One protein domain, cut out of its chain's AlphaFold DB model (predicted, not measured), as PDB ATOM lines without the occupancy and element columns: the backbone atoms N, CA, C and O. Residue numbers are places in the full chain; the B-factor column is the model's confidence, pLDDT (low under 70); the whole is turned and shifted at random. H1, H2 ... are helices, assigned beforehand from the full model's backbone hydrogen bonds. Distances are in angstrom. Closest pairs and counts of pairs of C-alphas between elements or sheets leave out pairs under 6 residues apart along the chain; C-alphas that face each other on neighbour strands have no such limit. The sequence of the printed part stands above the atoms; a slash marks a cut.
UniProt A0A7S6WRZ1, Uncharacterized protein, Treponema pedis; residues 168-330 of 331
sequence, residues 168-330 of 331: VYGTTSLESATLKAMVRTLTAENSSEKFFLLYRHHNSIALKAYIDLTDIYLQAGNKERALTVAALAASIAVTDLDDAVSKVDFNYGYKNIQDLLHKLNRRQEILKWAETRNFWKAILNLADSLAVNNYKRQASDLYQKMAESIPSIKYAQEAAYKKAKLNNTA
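Overview. This is residues 168 to 330 of the 331 residues of an uncharacterized protein of Treponema pedis (UniProt A0A7S6WRZ1). What is the main picture? Five helices, H3, H4, H7, H8 and H9, make an up-and-down bundle, each running against the one before it in the chain. The H1 and H2 hairpin lies beside the first part of the long H4, with H1 crossing it, while H5 and H6 lie near its second part. What is the make-up? The printed part has 163 residues with nine named helices, H1 to H9 in order, and no named strand; the class is all helix. How large is it? It is compact, with a radius of gyration of the C-alphas of 14.8 A and spans of 39 by 39 by 27 A.

Along the chain. Where is the longest helix? H4 is residues 223 to 248, 37.5 A long, from C-alpha 223 at (183.356, 141.961, 123.025) to C-alpha 248 at (153.777, 130.346, 103.027). Which helices come before it? H1 is residues 177 to 188, H2 residues 193 to 198, and H3 residues 207 to 219, 18.7 A long. Which come after it? H5 is residues 257 to 263, H6 residues 268 to 276, and H7 residues 279 to 292, 20.2 A long. H8 is residues 296 to 309, 19.8 A long, and H9 residues 313 to 328, 22.8 A long, ending with C-alpha 328 at (168.933, 150.188, 135.812).

Arrangement. What touches the hub, H4? H7 touches it at a shallow tilt of 32 degrees, opposite ways, with the C-alphas of Ala 234 and Ile 283 closest at 4.8 A; H3 forms a hairpin with it, closest at Thr 214 and Ala 226, C-alphas 4.7 A apart. H1 touches it about perpendicular at 84 degrees, with residues 179 to 183 alone, and H1 forms a hairpin with H2. H5 touches H4, closest C-alphas Asp 242 and Leu 260 at 6.8 A, and H6 only just touches it, with 3 pairs of C-alphas within 8 A. What follows beyond H7? H7 and H8 form a hairpin, closest C-alphas Ala 287 and Ala 299 at 4.6 A, and so do H8 and H9, closest C-alphas Ala 307 and Ala 316 at 4.0 A; H4 and H9 are apart. How do the backbones run? Every O i to N i+4 pair is within hydrogen-bond range in H1, H2, H3, H5, H6, H7, H8 and H9; in H4 it is 21 of 22.

Size, cuts and confidence. How far does it reach? The two C-alphas farthest apart, those of Ala 220 and Asn 251, are 44.2 A apart. Is there a cut or a long link? The printed part has no cut, and no link is long; those from H2 to H3 and from H4 to H5 are short, and the others are tight. Where is confidence low? Residues 172 to 173 and 330 have pLDDT under 70, while the mean of the printed part is 93.2.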
ATOM      1  N   VAL A 168     181.302 135.950 103.571       89.00
ATOM      2  CA  VAL A 168     180.894 137.127 104.344       89.00
ATOM      3  C   VAL A 168     181.724 137.221 105.615       89.00
ATOM      4  O   VAL A 168     182.088 138.329 105.998       89.00
ATOM      5  N   TYR A 169     182.113 136.105 106.229       87.62
ATOM      6  CA  TYR A 169     183.069 136.143 107.338       87.62
ATOM      7  C   TYR A 169     184.429 136.694 106.886       87.62
ATOM      8  O   TYR A 169     184.986 137.600 107.510       87.62
ATOM      9  N   GLY A 170     184.911 136.218 105.738       81.12
ATOM     10  CA  GLY A 170     186.261 136.476 105.249       81.12
ATOM     11  C   GLY A 170     187.201 135.342 105.653       81.12
ATOM     12  O   GLY A 170     186.805 134.182 105.689       81.12
ATOM     13  N   THR A 171     188.459 135.659 105.948       73.31
ATOM     14  CA  THR A 171     189.399 134.658 106.469       73.31
ATOM     15  C   THR A 171     189.417 134.696 107.993       73.31
ATOM     16  O   THR A 171     188.992 135.663 108.620       73.31
ATOM     17  N   THR A 172     190.001 133.674 108.620       65.12
ATOM     18  CA  THR A 172     190.223 133.666 110.078       65.12
ATOM     19  C   THR A 172     191.106 134.820 110.567       65.12
ATOM     20  O   THR A 172     191.093 135.135 111.754       65.12
ATOM     21  N   SER A 173     191.872 135.454 109.671       65.50
ATOM     22  CA  SER A 173     192.778 136.565 109.974       65.50
ATOM     23  C   SER A 173     192.272 137.933 109.512       65.50
ATOM     24  O   SER A 173     192.759 138.947 110.011       65.50
ATOM     25  N   LEU A 174     191.323 137.990 108.573       75.06
ATOM     26  CA  LEU A 174     190.846 139.235 107.981       75.06
ATOM     27  C   LEU A 174     189.344 139.175 107.692       75.06
ATOM     28  O   LEU A 174     188.895 138.467 106.791       75.06
ATOM     29  N   GLU A 175     188.594 140.012 108.407       82.81
ATOM     30  CA  GLU A 175     187.170 140.230 108.155       82.81
ATOM     31  C   GLU A 175     186.924 140.787 106.746       82.81
ATOM     32  O   GLU A 175     187.633 141.696 106.281       82.81
ATOM     33  N   SER A 176     185.868 140.295 106.095       89.44
ATOM     34  CA  SER A 176     185.443 140.794 104.786       89.44
ATOM     35  C   SER A 176     185.001 142.267 104.836       89.44
ATOM     36  O   SER A 176     184.584 142.799 105.871       89.44
ATOM     37  N   ALA A 177     185.044 142.953 103.689       90.38
ATOM     38  CA  ALA A 177     184.518 144.316 103.579       90.38
ATOM     39  C   ALA A 177     183.011 144.386 103.901       90.38
ATOM     40  O   ALA A 177     182.554 145.354 104.512       90.38
ATOM     41  N   THR A 178     182.260 143.343 103.537       92.19
ATOM     42  CA  THR A 178     180.824 143.217 103.813       92.19
ATOM     43  C   THR A 178     180.556 143.163 105.312       92.19
ATOM     44  O   THR A 178     179.734 143.927 105.813       92.19
ATOM     45  N   LEU A 179     181.304 142.340 106.049       93.06
ATOM     46  CA  LEU A 179     181.171 142.209 107.499       93.06
ATOM     47  C   LEU A 179     181.497 143.511 108.234       93.06
ATOM     48  O   LEU A 179     180.759 143.935 109.124       93.06
ATOM     49  N   LYS A 180     182.539 144.223 107.796       93.12
ATOM     50  CA  LYS A 180     182.861 145.551 108.338       93.12
ATOM     51  C   LYS A 180     181.720 146.549 108.121       93.12
ATOM     52  O   LYS A 180     181.395 147.322 109.022       93.12
ATOM     53  N   ALA A 181     181.083 146.533 106.948       94.50
ATOM     54  CA  ALA A 181     179.930 147.387 106.655       94.50
ATOM     55  C   ALA A 181     178.693 147.015 107.499       94.50
ATOM     56  O   ALA A 181     178.000 147.904 108.003       94.50
ATOM     57  N   MET A 182     178.462 145.714 107.699       95.44
ATOM     58  CA  MET A 182     177.416 145.162 108.564       95.44
ATOM     59  C   MET A 182     177.546 145.671 110.003       95.44
ATOM     60  O   MET A 182     176.621 146.301 110.524       95.44
ATOM     61  N   VAL A 183     178.715 145.477 110.620       94.94
ATOM     62  CA  VAL A 183     178.989 145.928 111.995       94.94
ATOM     63  C   VAL A 183     178.918 147.452 112.099       94.94
ATOM     64  O   VAL A 183     178.331 147.986 113.042       94.94
ATOM     65  N   ARG A 184     179.432 148.189 111.106       95.12
ATOM     66  CA  ARG A 184     179.322 149.656 111.080       95.12
ATOM     67  C   ARG A 184     177.867 150.130 111.057       95.12
ATOM     68  O   ARG A 184     177.542 151.102 111.730       95.12
ATOM     69  N   THR A 185     176.992 149.457 110.316       95.44
ATOM     70  CA  THR A 185     175.565 149.806 110.255       95.44
ATOM     71  C   THR A 185     174.871 149.548 111.593       95.44
ATOM     72  O   THR A 185     174.098 150.389 112.041       95.44
ATOM     73  N   LEU A 186     175.176 148.434 112.268       93.38
ATOM     74  CA  LEU A 186     174.654 148.143 113.612       93.38
ATOM     75  C   LEU A 186     175.079 149.186 114.650       93.38
ATOM     76  O   LEU A 186     174.299 149.541 115.530       93.38
ATOM     77  N   THR A 187     176.318 149.665 114.558       92.00
ATOM     78  CA  THR A 187     176.931 150.518 115.588       92.00
ATOM     79  C   THR A 187     176.718 152.015 115.360       92.00
ATOM     80  O   THR A 187     176.723 152.778 116.325       92.00
ATOM     81  N   ALA A 188     176.497 152.451 114.115       92.00
ATOM     82  CA  ALA A 188     176.267 153.857 113.775       92.00
ATOM     83  C   ALA A 188     174.807 154.312 113.959       92.00
ATOM     84  O   ALA A 188     174.545 155.509 114.068       92.00
ATOM     85  N   GLU A 189     173.860 153.376 113.980       88.19
ATOM     86  CA  GLU A 189     172.424 153.651 114.083       88.19
ATOM     87  C   GLU A 189     171.918 153.491 115.522       88.19
ATOM     88  O   GLU A 189     172.562 152.853 116.345       88.19
ATOM     89  N   ASN A 190     170.729 154.018 115.840       85.88
ATOM     90  CA  ASN A 190     170.106 153.831 117.164       85.88
ATOM     91  C   ASN A 190     169.259 152.542 117.276       85.88
ATOM     92  O   ASN A 190     168.710 152.273 118.342       85.88
ATOM     93  N   SER A 191     169.139 151.763 116.198       91.56
ATOM     94  CA  SER A 191     168.320 150.545 116.113       91.56
ATOM     95  C   SER A 191     168.942 149.534 115.145       91.56
ATOM     96  O   SER A 191     169.616 149.919 114.190       91.56
ATOM     97  N   SER A 192     168.667 148.243 115.350       92.69
ATOM     98  CA  SER A 192     169.091 147.159 114.455       92.69
ATOM     99  C   SER A 192     168.247 147.029 113.177       92.69
ATOM    100  O   SER A 192     168.569 146.200 112.331       92.69
ATOM    101  N   GLU A 193     167.179 147.817 112.987       94.06
ATOM    102  CA  GLU A 193     166.303 147.669 111.807       94.06
ATOM    103  C   GLU A 193     167.027 147.896 110.488       94.06
ATOM    104  O   GLU A 193     166.869 147.117 109.556       94.06
ATOM    105  N   LYS A 194     167.856 148.941 110.398       94.25
ATOM    106  CA  LYS A 194     168.589 149.229 109.161       94.25
ATOM    107  C   LYS A 194     169.523 148.081 108.788       94.25
ATOM    108  O   LYS A 194     169.652 147.756 107.614       94.25
ATOM    109  N   PHE A 195     170.126 147.437 109.785       96.00
ATOM    110  CA  PHE A 195     170.920 146.235 109.574       96.00
ATOM    111  C   PHE A 195     170.066 145.106 108.980       96.00
ATOM    112  O   PHE A 195     170.395 144.595 107.912       96.00
ATOM    113  N   PHE A 196     168.924 144.788 109.595       96.38
ATOM    114  CA  PHE A 196     168.021 143.756 109.082       96.38
ATOM    115  C   PHE A 196     167.270 144.149 107.804       96.38
ATOM    116  O   PHE A 196     166.621 143.301 107.212       96.38
ATOM    117  N   LEU A 197     167.315 145.400 107.355       94.69
ATOM    118  CA  LEU A 197     166.775 145.806 106.054       94.69
ATOM    119  C   LEU A 197     167.804 145.657 104.932       94.69
ATOM    120  O   LEU A 197     167.439 145.314 103.813       94.69
ATOM    121  N   LEU A 198     169.078 145.932 105.221       95.25
ATOM    122  CA  LEU A 198     170.134 145.978 104.208       95.25
ATOM    123  C   LEU A 198     170.807 144.630 103.961       95.25
ATOM    124  O   LEU A 198     171.313 144.405 102.863       95.25
ATOM    125  N   TYR A 199     170.852 143.758 104.968       95.75
ATOM    126  CA  TYR A 199     171.653 142.542 104.908       95.75
ATOM    127  C   TYR A 199     170.787 141.285 104.949       95.75
ATOM    128  O   TYR A 199     169.853 141.161 105.743       95.75
ATOM    129  N   ARG A 200     171.116 140.340 104.067       94.44
ATOM    130  CA  ARG A 200     170.615 138.966 104.064       94.44
ATOM    131  C   ARG A 200     171.821 138.041 103.998       94.44
ATOM    132  O   ARG A 200     172.729 138.299 103.210       94.44
ATOM    133  N   HIS A 201     171.838 137.005 104.833       94.94
ATOM    134  CA  HIS A 201     172.948 136.055 104.880       94.94
ATOM    135  C   HIS A 201     172.420 134.624 104.861       94.94
ATOM    136  O   HIS A 201     171.802 134.185 105.824       94.94
ATOM    137  N   HIS A 202     172.650 133.907 103.761       93.62
ATOM    138  CA  HIS A 202     172.168 132.538 103.567       93.62
ATOM    139  C   HIS A 202     173.299 131.549 103.854       93.62
ATOM    140  O   HIS A 202     174.004 131.114 102.946       93.62
ATOM    141  N   ASN A 203     173.485 131.208 105.130       93.12
ATOM    142  CA  ASN A 203     174.440 130.179 105.539       93.12
ATOM    143  C   ASN A 203     173.961 129.425 106.788       93.12
ATOM    144  O   ASN A 203     174.548 129.508 107.870       93.12
ATOM    145  N   SER A 204     172.871 128.670 106.649       91.44
ATOM    146  CA  SER A 204     172.273 127.924 107.763       91.44
ATOM    147  C   SER A 204     173.205 126.851 108.348       91.44
ATOM    148  O   SER A 204     173.005 126.451 109.497       91.44
ATOM    149  N   ILE A 205     174.221 126.394 107.596       92.44
ATOM    150  CA  ILE A 205     175.248 125.463 108.089       92.44
ATOM    151  C   ILE A 205     176.088 126.149 109.167       92.44
ATOM    152  O   ILE A 205     176.230 125.596 110.248       92.44
ATOM    153  N   ALA A 206     176.567 127.374 108.923       94.94
ATOM    154  CA  ALA A 206     177.438 128.102 109.848       94.94
ATOM    155  C   ALA A 206     176.724 128.678 111.084       94.94
ATOM    156  O   ALA A 206     177.385 129.069 112.050       94.94
ATOM    157  N   LEU A 207     175.387 128.720 111.099       96.50
ATOM    158  CA  LEU A 207     174.607 129.343 112.172       96.50
ATOM    159  C   LEU A 207     174.996 128.843 113.570       96.50
ATOM    160  O   LEU A 207     175.234 129.656 114.464       96.50
ATOM    161  N   LYS A 208     175.089 127.518 113.766       96.50
ATOM    162  CA  LYS A 208     175.472 126.948 115.070       96.50
ATOM    163  C   LYS A 208     176.865 127.424 115.481       96.50
ATOM    164  O   LYS A 208     177.069 127.761 116.643       96.50
ATOM    165  N   ALA A 209     177.797 127.513 114.531       97.25
ATOM    166  CA  ALA A 209     179.150 127.977 114.816       97.25
ATOM    167  C   ALA A 209     179.165 129.441 115.252       97.25
ATOM    168  O   ALA A 209     179.801 129.755 116.254       97.25
ATOM    169  N   TYR A 210     178.415 130.318 114.583       97.69
ATOM    170  CA  TYR A 210     178.316 131.714 115.010       97.69
ATOM    171  C   TYR A 210     177.676 131.871 116.395       97.69
ATOM    172  O   TYR A 210     178.165 132.665 117.201       97.69
ATOM    173  N   ILE A 211     176.619 131.109 116.698       98.12
ATOM    174  CA  ILE A 211     175.978 131.124 118.022       98.12
ATOM    175  C   ILE A 211     176.975 130.681 119.101       98.12
ATOM    176  O   ILE A 211     177.164 131.398 120.083       98.12
ATOM    177  N   ASP A 212     177.633 129.537 118.906       97.56
ATOM    178  CA  ASP A 212     178.547 128.961 119.896       97.56
ATOM    179  C   ASP A 212     179.809 129.825 120.080       97.56
ATOM    180  O   ASP A 212     180.248 130.045 121.210       97.56
ATOM    181  N   LEU A 213     180.360 130.389 118.998       97.31
ATOM    182  CA  LEU A 213     181.469 131.349 119.070       97.31
ATOM    183  C   LEU A 213     181.067 132.641 119.783       97.31
ATOM    184  O   LEU A 213     181.880 133.200 120.516       97.31
ATOM    185  N   THR A 214     179.824 133.109 119.615       98.06
ATOM    186  CA  THR A 214     179.355 134.285 120.359       98.06
ATOM    187  C   THR A 214     179.429 134.027 121.859       98.06
ATOM    188  O   THR A 214     179.964 134.857 122.593       98.06
ATOM    189  N   ASP A 215     178.949 132.870 122.315       96.00
ATOM    190  CA  ASP A 215     178.984 132.510 123.732       96.00
ATOM    191  C   ASP A 215     180.427 132.429 124.255       96.00
ATOM    192  O   ASP A 215     180.724 132.985 125.316       96.00
ATOM    193  N   ILE A 216     181.333 131.791 123.500       96.12
ATOM    194  CA  ILE A 216     182.765 131.698 123.837       96.12
ATOM    195  C   ILE A 216     183.369 133.099 123.990       96.12
ATOM    196  O   ILE A 216     184.016 133.398 124.996       96.12
ATOM    197  N   TYR A 217     183.134 133.987 123.023       96.75
ATOM    198  CA  TYR A 217     183.718 135.325 123.031       96.75
ATOM    199  C   TYR A 217     183.120 136.240 124.095       96.75
ATOM    200  O   TYR A 217     183.863 137.010 124.708       96.75
ATOM    201  N   LEU A 218     181.822 136.129 124.383       95.50
ATOM    202  CA  LEU A 218     181.211 136.841 125.504       95.50
ATOM    203  C   LEU A 218     181.802 136.387 126.844       95.50
ATOM    204  O   LEU A 218     182.144 137.234 127.669       95.50
ATOM    205  N   GLN A 219     181.982 135.077 127.048       93.94
ATOM    206  CA  GLN A 219     182.586 134.529 128.270       93.94
ATOM    207  C   GLN A 219     184.055 134.932 128.429       93.94
ATOM    208  O   GLN A 219     184.487 135.254 129.534       93.94
ATOM    209  N   ALA A 220     184.807 134.977 127.328       94.19
ATOM    210  CA  ALA A 220     186.197 135.425 127.310       94.19
ATOM    211  C   ALA A 220     186.353 136.957 127.418       94.19
ATOM    212  O   ALA A 220     187.473 137.459 127.498       94.19
ATOM    213  N   GLY A 221     185.255 137.720 127.382       94.88
ATOM    214  CA  GLY A 221     185.288 139.183 127.379       94.88
ATOM    215  C   GLY A 221     185.773 139.799 126.062       94.88
ATOM    216  O   GLY A 221     186.056 140.996 126.020       94.88
ATOM    217  N   ASN A 222     185.843 139.023 124.975       95.44
ATOM    218  CA  ASN A 222     186.212 139.500 123.645       95.44
ATOM    219  C   ASN A 222     184.994 140.102 122.926       95.44
ATOM    220  O   ASN A 222     184.379 139.504 122.042       95.44
ATOM    221  N   LYS A 223     184.621 141.302 123.371       95.94
ATOM    222  CA  LYS A 223     183.356 141.961 123.025       95.94
ATOM    223  C   LYS A 223     183.209 142.254 121.532       95.94
ATOM    224  O   LYS A 223     182.115 142.097 120.994       95.94
ATOM    225  N   GLU A 224     184.291 142.663 120.873       93.69
ATOM    226  CA  GLU A 224     184.277 143.005 119.447       93.69
ATOM    227  C   GLU A 224     184.005 141.763 118.598       93.69
ATOM    228  O   GLU A 224     183.048 141.748 117.825       93.69
ATOM    229  N   ARG A 225     184.763 140.677 118.820       94.31
ATOM    230  CA  ARG A 225     184.533 139.418 118.100       94.31
ATOM    231  C   ARG A 225     183.142 138.864 118.361       94.31
ATOM    232  O   ARG A 225     182.491 138.439 117.413       94.31
ATOM    233  N   ALA A 226     182.671 138.914 119.611       97.19
ATOM    234  CA  ALA A 226     181.317 138.496 119.965       97.19
ATOM    235  C   ALA A 226     180.248 139.255 119.164       97.19
ATOM    236  O   ALA A 226     179.307 138.640 118.670       97.19
ATOM    237  N   LEU A 227     180.395 140.574 118.992       97.06
ATOM    238  CA  LEU A 227     179.472 141.372 118.182       97.06
ATOM    239  C   LEU A 227     179.516 140.971 116.706       97.06
ATOM    240  O   LEU A 227     178.458 140.807 116.098       97.06
ATOM    241  N   THR A 228     180.713 140.777 116.154       95.31
ATOM    242  CA  THR A 228     180.907 140.365 114.761       95.31
ATOM    243  C   THR A 228     180.201 139.040 114.458       95.31
ATOM    244  O   THR A 228     179.390 138.972 113.532       95.31
ATOM    245  N   VAL A 229     180.451 137.986 115.246       96.44
ATOM    246  CA  VAL A 229     179.817 136.677 114.999       96.44
ATOM    247  C   VAL A 229     178.320 136.681 115.327       96.44
ATOM    248  O   VAL A 229     177.541 136.064 114.601       96.44
ATOM    249  N   ALA A 230     177.884 137.437 116.341       98.19
ATOM    250  CA  ALA A 230     176.465 137.559 116.675       98.19
ATOM    251  C   ALA A 230     175.663 138.255 115.568       98.19
ATOM    252  O   ALA A 230     174.526 137.872 115.297       98.19
ATOM    253  N   ALA A 231     176.253 139.255 114.903       97.44
ATOM    254  CA  ALA A 231     175.631 139.929 113.769       97.44
ATOM    255  C   ALA A 231     175.345 138.944 112.626       97.44
ATOM    256  O   ALA A 231     174.242 138.944 112.079       97.44
ATOM    257  N   LEU A 232     176.295 138.062 112.306       97.31
ATOM    258  CA  LEU A 232     176.114 137.040 111.271       97.31
ATOM    259  C   LEU A 232     175.074 135.990 111.674       97.31
ATOM    260  O   LEU A 232     174.183 135.698 110.877       97.31
ATOM    261  N   ALA A 233     175.114 135.496 112.918       98.19
ATOM    262  CA  ALA A 233     174.102 134.567 113.431       98.19
ATOM    263  C   ALA A 233     172.684 135.151 113.331       98.19
ATOM    264  O   ALA A 233     171.769 134.499 112.829       98.19
ATOM    265  N   ALA A 234     172.498 136.389 113.798       98.12
ATOM    266  CA  ALA A 234     171.206 137.061 113.763       98.12
ATOM    267  C   ALA A 234     170.757 137.365 112.327       98.12
ATOM    268  O   ALA A 234     169.571 137.248 112.031       98.12
ATOM    269  N   SER A 235     171.688 137.717 111.432       97.69
ATOM    270  CA  SER A 235     171.386 137.903 110.011       97.69
ATOM    271  C   SER A 235     170.863 136.612 109.386       97.69
ATOM    272  O   SER A 235     169.842 136.670 108.715       97.69
ATOM    273  N   ILE A 236     171.508 135.466 109.636       98.00
ATOM    274  CA  ILE A 236     171.042 134.162 109.136       98.00
ATOM    275  C   ILE A 236     169.666 133.835 109.710       98.00
ATOM    276  O   ILE A 236     168.753 133.521 108.958       98.00
ATOM    277  N   ALA A 237     169.483 133.966 111.027       97.75
ATOM    278  CA  ALA A 237     168.209 133.659 111.672       97.75
ATOM    279  C   ALA A 237     167.049 134.504 111.115       97.75
ATOM    280  O   ALA A 237     165.971 133.975 110.857       97.75
ATOM    281  N   VAL A 238     167.257 135.809 110.907       97.25
ATOM    282  CA  VAL A 238     166.229 136.690 110.333       97.25
ATOM    283  C   VAL A 238     165.991 136.382 108.856       97.25
ATOM    284  O   VAL A 238     164.835 136.322 108.453       97.25
ATOM    285  N   THR A 239     167.043 136.136 108.069       97.38
ATOM    286  CA  THR A 239     166.932 135.717 106.663       97.38
ATOM    287  C   THR A 239     166.132 134.422 106.518       97.38
ATOM    288  O   THR A 239     165.174 134.372 105.754       97.38
ATOM    289  N   ASP A 240     166.471 133.399 107.297       97.25
ATOM    290  CA  ASP A 240     165.832 132.084 107.244       97.25
ATOM    291  C   ASP A 240     164.350 132.154 107.663       97.25
ATOM    292  O   ASP A 240     163.495 131.480 107.080       97.25
ATOM    293  N   LEU A 241     164.016 132.999 108.646       96.12
ATOM    294  CA  LEU A 241     162.632 133.264 109.045       96.12
ATOM    295  C   LEU A 241     161.848 134.038 107.975       96.12
ATOM    296  O   LEU A 241     160.700 133.687 107.703       96.12
ATOM    297  N   ASP A 242     162.450 135.068 107.379       96.00
ATOM    298  CA  ASP A 242     161.875 135.877 106.293       96.00
ATOM    299  C   ASP A 242     161.523 134.994 105.083       96.00
ATOM    300  O   ASP A 242     160.377 134.976 104.620       96.00
ATOM    301  N   ASP A 243     162.462 134.145 104.660       95.56
ATOM    302  CA  ASP A 243     162.264 133.166 103.590       95.56
ATOM    303  C   ASP A 243     161.155 132.161 103.925       95.56
ATOM    304  O   ASP A 243     160.324 131.825 103.074       95.56
ATOM    305  N   ALA A 244     161.123 131.659 105.163       94.62
ATOM    306  CA  ALA A 244     160.115 130.695 105.596       94.62
ATOM    307  C   ALA A 244     158.703 131.298 105.595       94.62
ATOM    308  O   ALA A 244     157.757 130.630 105.176       94.62
ATOM    309  N   VAL A 245     158.542 132.553 106.022       94.12
ATOM    310  CA  VAL A 245     157.242 133.242 105.968       94.12
ATOM    311  C   VAL A 245     156.846 133.530 104.523       94.12
ATOM    312  O   VAL A 245     155.712 133.229 104.146       94.12
ATOM    313  N   SER A 246     157.775 134.025 103.704       93.44
ATOM    314  CA  SER A 246     157.544 134.348 102.288       93.44
ATOM    315  C   SER A 246     157.085 133.138 101.465       93.44
ATOM    316  O   SER A 246     156.260 133.271 100.564       93.44
ATOM    317  N   LYS A 247     157.560 131.929 101.799       93.00
ATOM    318  CA  LYS A 247     157.136 130.676 101.144       93.00
ATOM    319  C   LYS A 247     155.696 130.263 101.460       93.00
ATOM    320  O   LYS A 247     155.111 129.501 100.695       93.00
ATOM    321  N   VAL A 248     155.133 130.721 102.581       90.25
ATOM    322  CA  VAL A 248     153.777 130.346 103.027       90.25
ATOM    323  C   VAL A 248     152.770 131.487 102.826       90.25
ATOM    324  O   VAL A 248     151.567 131.243 102.758       90.25
ATOM    325  N   ASP A 249     153.229 132.732 102.729       90.62
ATOM    326  CA  ASP A 249     152.409 133.916 102.467       90.62
ATOM    327  C   ASP A 249     153.009 134.719 101.305       90.62
ATOM    328  O   ASP A 249     153.891 135.546 101.502       90.62
ATOM    329  N   PHE A 250     152.513 134.496 100.084       89.19
ATOM    330  CA  PHE A 250     153.035 135.145  98.871       89.19
ATOM    331  C   PHE A 250     152.844 136.669  98.831       89.19
ATOM    332  O   PHE A 250     153.460 137.338  98.006       89.19
ATOM    333  N   ASN A 251     151.990 137.225  99.697       91.44
ATOM    334  CA  ASN A 251     151.793 138.673  99.818       91.44
ATOM    335  C   ASN A 251     152.690 139.295 100.895       91.44
ATOM    336  O   ASN A 251     152.619 140.502 101.148       91.44
ATOM    337  N   TYR A 252     153.488 138.476 101.578       91.81
ATOM    338  CA  TYR A 252     154.418 138.943 102.583       91.81
ATOM    339  C   TYR A 252     155.637 139.603 101.938       91.81
ATOM    340  O   TYR A 252     156.170 139.149 100.929       91.81
ATOM    341  N   GLY A 253     156.086 140.684 102.565       92.06
ATOM    342  CA  GLY A 253     157.370 141.306 102.303       92.06
ATOM    343  C   GLY A 253     157.899 141.874 103.609       92.06
ATOM    344  O   GLY A 253     157.136 142.463 104.383       92.06
ATOM    345  N   TYR A 254     159.190 141.678 103.859       94.44
ATOM    346  CA  TYR A 254     159.832 142.113 105.092       94.44
ATOM    347  C   TYR A 254     159.685 143.626 105.314       94.44
ATOM    348  O   TYR A 254     160.022 144.433 104.447       94.44
ATOM    349  N   LYS A 255     159.210 144.016 106.504       93.50
ATOM    350  CA  LYS A 255     159.077 145.425 106.918       93.50
ATOM    351  C   LYS A 255     160.039 145.797 108.036       93.50
ATOM    352  O   LYS A 255     160.706 146.822 107.968       93.50
ATOM    353  N   ASN A 256     160.038 144.995 109.090       94.00
ATOM    354  CA  ASN A 256     160.874 145.134 110.273       94.00
ATOM    355  C   ASN A 256     160.823 143.823 111.066       94.00
ATOM    356  O   ASN A 256     159.971 142.964 110.807       94.00
ATOM    357  N   ILE A 257     161.716 143.678 112.045       94.00
ATOM    358  CA  ILE A 257     161.830 142.423 112.799       94.00
ATOM    359  C   ILE A 257     160.569 142.133 113.622       94.00
ATOM    360  O   ILE A 257     160.166 140.982 113.746       94.00
ATOM    361  N   GLN A 258     159.904 143.164 114.149       93.44
ATOM    362  CA  GLN A 258     158.687 143.008 114.945       93.44
ATOM    363  C   GLN A 258     157.529 142.443 114.109       93.44
ATOM    364  O   GLN A 258     156.875 141.493 114.538       93.44
ATOM    365  N   ASP A 259     157.314 142.960 112.896       93.88
ATOM    366  CA  ASP A 259     156.324 142.438 111.946       93.88
ATOM    367  C   ASP A 259     156.640 140.989 111.559       93.88
ATOM    368  O   ASP A 259     155.752 140.139 111.631       93.88
ATOM    369  N   LEU A 260     157.908 140.675 111.251       94.50
ATOM    370  CA  LEU A 260     158.341 139.299 110.983       94.50
ATOM    371  C   LEU A 260     157.993 138.370 112.156       94.50
ATOM    372  O   LEU A 260     157.321 137.360 111.958       94.50
ATOM    373  N   LEU A 261     158.388 138.722 113.383       92.25
ATOM    374  CA  LEU A 261     158.129 137.902 114.569       92.25
ATOM    375  C   LEU A 261     156.624 137.725 114.836       92.25
ATOM    376  O   LEU A 261     156.174 136.615 115.121       92.25
ATOM    377  N   HIS A 262     155.819 138.774 114.656       90.62
ATOM    378  CA  HIS A 262     154.364 138.674 114.770       90.62
ATOM    379  C   HIS A 262     153.739 137.775 113.697       90.62
ATOM    380  O   HIS A 262     152.780 137.060 113.991       90.62
ATOM    381  N   LYS A 263     154.273 137.764 112.471       90.31
ATOM    382  CA  LYS A 263     153.794 136.908 111.370       90.31
ATOM    383  C   LYS A 263     154.063 135.421 111.588       90.31
ATOM    384  O   LYS A 263     153.408 134.589 110.951       90.31
ATOM    385  N   LEU A 264     154.977 135.084 112.496       90.19
ATOM    386  CA  LEU A 264     155.249 133.711 112.920       90.19
ATOM    387  C   LEU A 264     154.200 133.186 113.908       90.19
ATOM    388  O   LEU A 264     154.065 131.969 114.071       90.19
ATOM    389  N   ASN A 265     153.411 134.069 114.534       81.88
ATOM    390  CA  ASN A 265     152.332 133.647 115.417       81.88
ATOM    391  C   ASN A 265     151.354 132.744 114.658       81.88
ATOM    392  O   ASN A 265     150.873 133.085 113.579       81.88
ATOM    393  N   ARG A 266     151.021 131.601 115.269       81.81
ATOM    394  CA  ARG A 266     150.149 130.543 114.718       81.81
ATOM    395  C   ARG A 266     150.782 129.662 113.627       81.81
ATOM    396  O   ARG A 266     150.098 128.773 113.132       81.81
ATOM    397  N   ARG A 267     152.073 129.816 113.304       89.62
ATOM    398  CA  ARG A 267     152.800 128.947 112.354       89.62
ATOM    399  C   ARG A 267     153.669 127.919 113.083       89.62
ATOM    400  O   ARG A 267     154.890 128.023 113.094       89.62
ATOM    401  N   GLN A 268     153.030 126.928 113.708       90.50
ATOM    402  CA  GLN A 268     153.687 125.992 114.639       90.50
ATOM    403  C   GLN A 268     154.909 125.264 114.055       90.50
ATOM    404  O   GLN A 268     155.890 125.060 114.765       90.50
ATOM    405  N   GLU A 269     154.888 124.916 112.769       91.75
ATOM    406  CA  GLU A 269     156.020 124.248 112.112       91.75
ATOM    407  C   GLU A 269     157.258 125.147 112.035       91.75
ATOM    408  O   GLU A 269     158.348 124.725 112.426       91.75
ATOM    409  N   ILE A 270     157.082 126.409 111.622       93.50
ATOM    410  CA  ILE A 270     158.175 127.391 111.561       93.50
ATOM    411  C   ILE A 270     158.694 127.680 112.973       93.50
ATOM    412  O   ILE A 270     159.901 127.769 113.172       93.50
ATOM    413  N   LEU A 271     157.805 127.758 113.971       93.12
ATOM    414  CA  LEU A 271     158.204 127.955 115.368       93.12
ATOM    415  C   LEU A 271     159.045 126.793 115.895       93.12
ATOM    416  O   LEU A 271     160.112 127.017 116.461       93.12
ATOM    417  N   LYS A 272     158.608 125.547 115.677       93.81
ATOM    418  CA  LYS A 272     159.356 124.354 116.099       93.81
ATOM    419  C   LYS A 272     160.726 124.289 115.425       93.81
ATOM    420  O   LYS A 272     161.718 123.943 116.070       93.81
ATOM    421  N   TRP A 273     160.789 124.634 114.143       95.00
ATOM    422  CA  TRP A 273     162.043 124.712 113.405       95.00
ATOM    423  C   TRP A 273     162.970 125.807 113.952       95.00
ATOM    424  O   TRP A 273     164.134 125.521 114.227       95.00
ATOM    425  N   ALA A 274     162.449 127.012 114.202       95.00
ATOM    426  CA  ALA A 274     163.202 128.134 114.764       95.00
ATOM    427  C   ALA A 274     163.770 127.827 116.161       95.00
ATOM    428  O   ALA A 274     164.922 128.160 116.443       95.00
ATOM    429  N   GLU A 275     162.995 127.142 117.011       94.50
ATOM    430  CA  GLU A 275     163.460 126.645 118.315       94.50
ATOM    431  C   GLU A 275     164.589 125.622 118.147       94.50
ATOM    432  O   GLU A 275     165.650 125.754 118.752       94.50
ATOM    433  N   THR A 276     164.408 124.637 117.261       94.50
ATOM    434  CA  THR A 276     165.412 123.586 117.011       94.50
ATOM    435  C   THR A 276     166.723 124.167 116.470       94.50
ATOM    436  O   THR A 276     167.806 123.688 116.800       94.50
ATOM    437  N   ARG A 277     166.640 125.225 115.656       95.50
ATOM    438  CA  ARG A 277     167.794 125.926 115.078       95.50
ATOM    439  C   ARG A 277     168.358 127.038 115.971       95.50
ATOM    440  O   ARG A 277     169.333 127.672 115.583       95.50
ATOM    441  N   ASN A 278     167.796 127.264 117.163       96.50
ATOM    442  CA  ASN A 278     168.212 128.313 118.100       96.50
ATOM    443  C   ASN A 278     168.169 129.746 117.521       96.50
ATOM    444  O   ASN A 278     168.977 130.599 117.897       96.50
ATOM    445  N   PHE A 279     167.207 130.054 116.649       97.44
ATOM    446  CA  PHE A 279     167.082 131.390 116.043       97.44
ATOM    447  C   PHE A 279     166.878 132.492 117.085       97.44
ATOM    448  O   PHE A 279     167.481 133.560 117.007       97.44
ATOM    449  N   TRP A 280     166.085 132.218 118.118       96.88
ATOM    450  CA  TRP A 280     165.846 133.162 119.211       96.88
ATOM    451  C   TRP A 280     167.114 133.482 119.988       96.88
ATOM    452  O   TRP A 280     167.349 134.638 120.336       96.88
ATOM    453  N   LYS A 281     167.960 132.469 120.206       97.50
ATOM    454  CA  LYS A 281     169.266 132.643 120.833       97.50
ATOM    455  C   LYS A 281     170.178 133.501 119.963       97.50
ATOM    456  O   LYS A 281     170.820 134.388 120.499       97.50
ATOM    457  N   ALA A 282     170.198 133.298 118.645       98.12
ATOM    458  CA  ALA A 282     170.999 134.123 117.737       98.12
ATOM    459  C   ALA A 282     170.639 135.618 117.834       98.12
ATOM    460  O   ALA A 282     171.523 136.464 117.956       98.12
ATOM    461  N   ILE A 283     169.340 135.942 117.846       97.81
ATOM    462  CA  ILE A 283     168.864 137.329 117.970       97.81
ATOM    463  C   ILE A 283     169.164 137.885 119.374       97.81
ATOM    464  O   ILE A 283     169.614 139.025 119.497       97.81
ATOM    465  N   LEU A 284     168.980 137.081 120.430       97.81
ATOM    466  CA  LEU A 284     169.306 137.494 121.800       97.81
ATOM    467  C   LEU A 284     170.800 137.779 121.969       97.81
ATOM    468  O   LEU A 284     171.170 138.799 122.543       97.81
ATOM    469  N   ASN A 285     171.643 136.907 121.419       98.12
ATOM    470  CA  ASN A 285     173.095 137.019 121.449       98.12
ATOM    471  C   ASN A 285     173.571 138.315 120.773       98.12
ATOM    472  O   ASN A 285     174.510 138.947 121.254       98.12
ATOM    473  N   LEU A 286     172.899 138.773 119.709       98.38
ATOM    474  CA  LEU A 286     173.171 140.092 119.129       98.38
ATOM    475  C   LEU A 286     172.845 141.226 120.114       98.38
ATOM    476  O   LEU A 286     173.651 142.145 120.273       98.38
ATOM    477  N   ALA A 287     171.701 141.166 120.799       97.56
ATOM    478  CA  ALA A 287     171.331 142.167 121.802       97.56
ATOM    479  C   ALA A 287     172.307 142.182 122.997       97.56
ATOM    480  O   ALA A 287     172.703 143.258 123.458       97.56
ATOM    481  N   ASP A 288     172.748 141.006 123.457       97.75
ATOM    482  CA  ASP A 288     173.771 140.852 124.498       97.75
ATOM    483  C   ASP A 288     175.103 141.468 124.067       97.75
ATOM    484  O   ASP A 288     175.671 142.297 124.786       97.75
ATOM    485  N   SER A 289     175.576 141.129 122.867       97.94
ATOM    486  CA  SER A 289     176.813 141.675 122.313       97.94
ATOM    487  C   SER A 289     176.749 143.196 122.159       97.94
ATOM    488  O   SER A 289     177.700 143.884 122.529       97.94
ATOM    489  N   LEU A 290     175.627 143.760 121.698       97.25
ATOM    490  CA  LEU A 290     175.432 145.215 121.640       97.25
ATOM    491  C   LEU A 290     175.508 145.853 123.036       97.25
ATOM    492  O   LEU A 290     176.201 146.857 123.220       97.25
ATOM    493  N   ALA A 291     174.848 145.259 124.035       96.50
ATOM    494  CA  ALA A 291     174.845 145.772 125.404       96.50
ATOM    495  C   ALA A 291     176.255 145.780 126.015       96.50
ATOM    496  O   ALA A 291     176.678 146.783 126.595       96.50
ATOM    497  N   VAL A 292     177.002 144.685 125.850       95.94
ATOM    498  CA  VAL A 292     178.362 144.523 126.385       95.94
ATOM    499  C   VAL A 292     179.364 145.482 125.722       95.94
ATOM    500  O   VAL A 292     180.309 145.929 126.386       95.94
ATOM    501  N   ASN A 293     179.126 145.851 124.458       95.62
ATOM    502  CA  ASN A 293     179.877 146.864 123.705       95.62
ATOM    503  C   ASN A 293     179.387 148.312 123.933       95.62
ATOM    504  O   ASN A 293     179.809 149.223 123.229       95.62
ATOM    505  N   ASN A 294     178.530 148.559 124.932       94.44
ATOM    506  CA  ASN A 294     177.976 149.878 125.278       94.44
ATOM    507  C   ASN A 294     177.031 150.506 124.235       94.44
ATOM    508  O   ASN A 294     176.646 151.670 124.379       94.44
ATOM    509  N   TYR A 295     176.551 149.743 123.254       95.25
ATOM    510  CA  TYR A 295     175.497 150.159 122.323       95.25
ATOM    511  C   TYR A 295     174.111 149.998 122.972       95.25
ATOM    512  O   TYR A 295     173.250 149.241 122.521       95.25
ATOM    513  N   LYS A 296     173.912 150.689 124.107       93.31
ATOM    514  CA  LYS A 296     172.766 150.484 125.012       93.31
ATOM    515  C   LYS A 296     171.415 150.754 124.342       93.31
ATOM    516  O   LYS A 296     170.448 150.062 124.644       93.31
ATOM    517  N   ARG A 297     171.332 151.750 123.450       93.31
ATOM    518  CA  ARG A 297     170.077 152.092 122.756       93.31
ATOM    519  C   ARG A 297     169.657 150.978 121.804       93.31
ATOM    520  O   ARG A 297     168.527 150.514 121.887       93.31
ATOM    521  N   GLN A 298     170.598 150.506 120.992       94.19
ATOM    522  CA  GLN A 298     170.404 149.424 120.033       94.19
ATOM    523  C   GLN A 298     170.029 148.121 120.746       94.19
ATOM    524  O   GLN A 298     169.075 147.454 120.358       94.19
ATOM    525  N   ALA A 299     170.734 147.795 121.833       96.44
ATOM    526  CA  ALA A 299     170.418 146.629 122.651       96.44
ATOM    527  C   ALA A 299     169.018 146.727 123.281       96.44
ATOM    528  O   ALA A 299     168.243 145.780 123.206       96.44
ATOM    529  N   SER A 300     168.668 147.877 123.873       95.44
ATOM    530  CA  SER A 300     167.360 148.097 124.510       95.44
ATOM    531  C   SER A 300     166.197 148.014 123.513       95.44
ATOM    532  O   SER A 300     165.162 147.424 123.830       95.44
ATOM    533  N   ASP A 301     166.376 148.559 122.307       94.38
ATOM    534  CA  ASP A 301     165.421 148.452 121.198       94.38
ATOM    535  C   ASP A 301     165.205 146.989 120.781       94.38
ATOM    536  O   ASP A 301     164.066 146.519 120.726       94.38
ATOM    537  N   LEU A 302     166.289 146.235 120.573       95.69
ATOM    538  CA  LEU A 302     166.200 144.832 120.173       95.69
ATOM    539  C   LEU A 302     165.587 143.951 121.274       95.69
ATOM    540  O   LEU A 302     164.697 143.151 120.984       95.69
ATOM    541  N   TYR A 303     165.971 144.143 122.543       97.38
ATOM    542  CA  TYR A 303     165.330 143.446 123.664       97.38
ATOM    543  C   TYR A 303     163.836 143.745 123.757       97.38
ATOM    544  O   TYR A 303     163.061 142.836 124.043       97.38
ATOM    545  N   GLN A 304     163.413 144.993 123.516       95.88
ATOM    546  CA  GLN A 304     161.992 145.338 123.543       95.88
ATOM    547  C   GLN A 304     161.220 144.573 122.473       95.88
ATOM    548  O   GLN A 304     160.213 143.941 122.782       95.88
ATOM    549  N   LYS A 305     161.713 144.590 121.232       95.00
ATOM    550  CA  LYS A 305     161.061 143.906 120.109       95.00
ATOM    551  C   LYS A 305     160.953 142.409 120.352       95.00
ATOM    552  O   LYS A 305     159.898 141.828 120.103       95.00
ATOM    553  N   MET A 306     162.010 141.801 120.893       95.25
ATOM    554  CA  MET A 306     161.977 140.404 121.313       95.25
ATOM    555  C   MET A 306     160.935 140.170 122.411       95.25
ATOM    556  O   MET A 306     160.095 139.294 122.250       95.25
ATOM    557  N   ALA A 307     160.941 140.959 123.486       95.69
ATOM    558  CA  ALA A 307     160.014 140.798 124.608       95.69
ATOM    559  C   ALA A 307     158.535 140.921 124.200       95.69
ATOM    560  O   ALA A 307     157.690 140.212 124.742       95.69
ATOM    561  N   GLU A 308     158.219 141.805 123.253       94.19
ATOM    562  CA  GLU A 308     156.846 142.046 122.792       94.19
ATOM    563  C   GLU A 308     156.368 141.061 121.720       94.19
ATOM    564  O   GLU A 308     155.167 140.815 121.604       94.19
ATOM    565  N   SER A 309     157.286 140.538 120.903       92.56
ATOM    566  CA  SER A 309     156.914 139.959 119.604       92.56
ATOM    567  C   SER A 309     157.375 138.524 119.408       92.56
ATOM    568  O   SER A 309     156.835 137.847 118.534       92.56
ATOM    569  N   ILE A 310     158.351 138.041 120.186       91.81
ATOM    570  CA  ILE A 310     158.856 136.681 120.016       91.81
ATOM    571  C   ILE A 310     157.817 135.663 120.525       91.81
ATOM    572  O   ILE A 310     157.330 135.785 121.650       91.81
ATOM    573  N   PRO A 311     157.486 134.621 119.745       87.44
ATOM    574  CA  PRO A 311     156.496 133.623 120.170       87.44
ATOM    575  C   PRO A 311     156.964 132.739 121.340       87.44
ATOM    576  O   PRO A 311     156.156 132.085 121.997       87.44
ATOM    577  N   SER A 312     158.273 132.703 121.602       89.94
ATOM    578  CA  SER A 312     158.871 131.886 122.655       89.94
ATOM    579  C   SER A 312     158.837 132.589 124.012       89.94
ATOM    580  O   SER A 312     159.600 133.524 124.257       89.94
ATOM    581  N   ILE A 313     157.995 132.098 124.929       90.75
ATOM    582  CA  ILE A 313     157.801 132.694 126.266       90.75
ATOM    583  C   ILE A 313     159.129 132.829 127.020       90.75
ATOM    584  O   ILE A 313     159.391 133.869 127.623       90.75
ATOM    585  N   LYS A 314     159.984 131.801 126.957       94.25
ATOM    586  CA  LYS A 314     161.295 131.792 127.619       94.25
ATOM    587  C   LYS A 314     162.152 132.978 127.167       94.25
ATOM    588  O   LYS A 314     162.625 133.748 127.999       94.25
ATOM    589  N   TYR A 315     162.331 133.139 125.856       94.69
ATOM    590  CA  TYR A 315     163.171 134.200 125.296       94.69
ATOM    591  C   TYR A 315     162.532 135.586 125.438       94.69
ATOM    592  O   TYR A 315     163.252 136.560 125.650       94.69
ATOM    593  N   ALA A 316     161.198 135.683 125.396       94.88
ATOM    594  CA  ALA A 316     160.477 136.930 125.654       94.88
ATOM    595  C   ALA A 316     160.747 137.452 127.076       94.88
ATOM    596  O   ALA A 316     161.104 138.614 127.272       94.88
ATOM    597  N   GLN A 317     160.623 136.568 128.075       96.38
ATOM    598  CA  GLN A 317     160.877 136.891 129.480       96.38
ATOM    599  C   GLN A 317     162.346 137.239 129.729       96.38
ATOM    600  O   GLN A 317     162.640 138.206 130.435       96.38
ATOM    601  N   GLU A 318     163.272 136.487 129.127       96.94
ATOM    602  CA  GLU A 318     164.703 136.765 129.239       96.94
ATOM    603  C   GLU A 318     165.062 138.139 128.650       96.94
ATOM    604  O   GLU A 318     165.762 138.922 129.296       96.94
ATOM    605  N   ALA A 319     164.526 138.479 127.474       96.81
ATOM    606  CA  ALA A 319     164.725 139.787 126.855       96.81
ATOM    607  C   ALA A 319     164.154 140.928 127.718       96.81
ATOM    608  O   ALA A 319     164.833 141.936 127.935       96.81
ATOM    609  N   ALA A 320     162.954 140.757 128.284       96.94
ATOM    610  CA  ALA A 320     162.347 141.738 129.186       96.94
ATOM    611  C   ALA A 320     163.208 141.980 130.441       96.94
ATOM    612  O   ALA A 320     163.461 143.128 130.821       96.94
ATOM    613  N   TYR A 321     163.714 140.904 131.053       96.88
ATOM    614  CA  TYR A 321     164.614 140.984 132.203       96.88
ATOM    615  C   TYR A 321     165.924 141.708 131.856       96.88
ATOM    616  O   TYR A 321     166.342 142.624 132.572       96.88
ATOM    617  N   LYS A 322     166.558 141.346 130.732       96.50
ATOM    618  CA  LYS A 322     167.806 141.975 130.273       96.50
ATOM    619  C   LYS A 322     167.621 143.458 129.963       96.50
ATOM    620  O   LYS A 322     168.464 144.263 130.366       96.50
ATOM    621  N   LYS A 323     166.494 143.849 129.359       96.06
ATOM    622  CA  LYS A 323     166.147 145.262 129.148       96.06
ATOM    623  C   LYS A 323     166.032 146.029 130.465       96.06
ATOM    624  O   LYS A 323     166.625 147.099 130.602       96.06
ATOM    625  N   ALA A 324     165.295 145.491 131.438       94.50
ATOM    626  CA  ALA A 324     165.130 146.129 132.745       94.50
ATOM    627  C   ALA A 324     166.483 146.321 133.450       94.50
ATOM    628  O   ALA A 324     166.785 147.408 133.945       94.50
ATOM    629  N   LYS A 325     167.345 145.296 133.415       94.38
ATOM    630  CA  LYS A 325     168.710 145.367 133.951       94.38
ATOM    631  C   LYS A 325     169.549 146.439 133.251       94.38
ATOM    632  O   LYS A 325     170.232 147.206 133.925       94.38
ATOM    633  N   LEU A 326     169.483 146.524 131.922       93.00
ATOM    634  CA  LEU A 326     170.232 147.511 131.143       93.00
ATOM    635  C   LEU A 326     169.839 148.948 131.517       93.00
ATOM    636  O   LEU A 326     170.717 149.783 131.729       93.00
ATOM    637  N   ASN A 327     168.540 149.212 131.675       85.81
ATOM    638  CA  ASN A 327     168.025 150.523 132.077       85.81
ATOM    639  C   ASN A 327     168.450 150.906 133.505       85.81
ATOM    640  O   ASN A 327     168.816 152.052 133.743       85.81
ATOM    641  N   ASN A 328     168.491 149.946 134.433       81.25
ATOM    642  CA  ASN A 328     168.933 150.188 135.812       81.25
ATOM    643  C   ASN A 328     170.436 150.493 135.934       81.25
ATOM    644  O   ASN A 328     170.850 151.076 136.923       81.25
ATOM    645  N   THR A 329     171.249 150.112 134.944       71.69
ATOM    646  CA  THR A 329     172.689 150.457 134.875       71.69
ATOM    647  C   THR A 329     172.975 151.754 134.108       71.69
ATOM    648  O   THR A 329     174.132 152.059 133.803       71.69
ATOM    649  N   ALA A 330     171.935 152.466 133.669       56.97
ATOM    650  CA  ALA A 330     172.044 153.744 132.966       56.97
ATOM    651  C   ALA A 330     171.634 154.950 133.833       56.97
ATOM    652  O   ALA A 330     171.954 156.074 133.449       56.97
TER     653      ALA A 330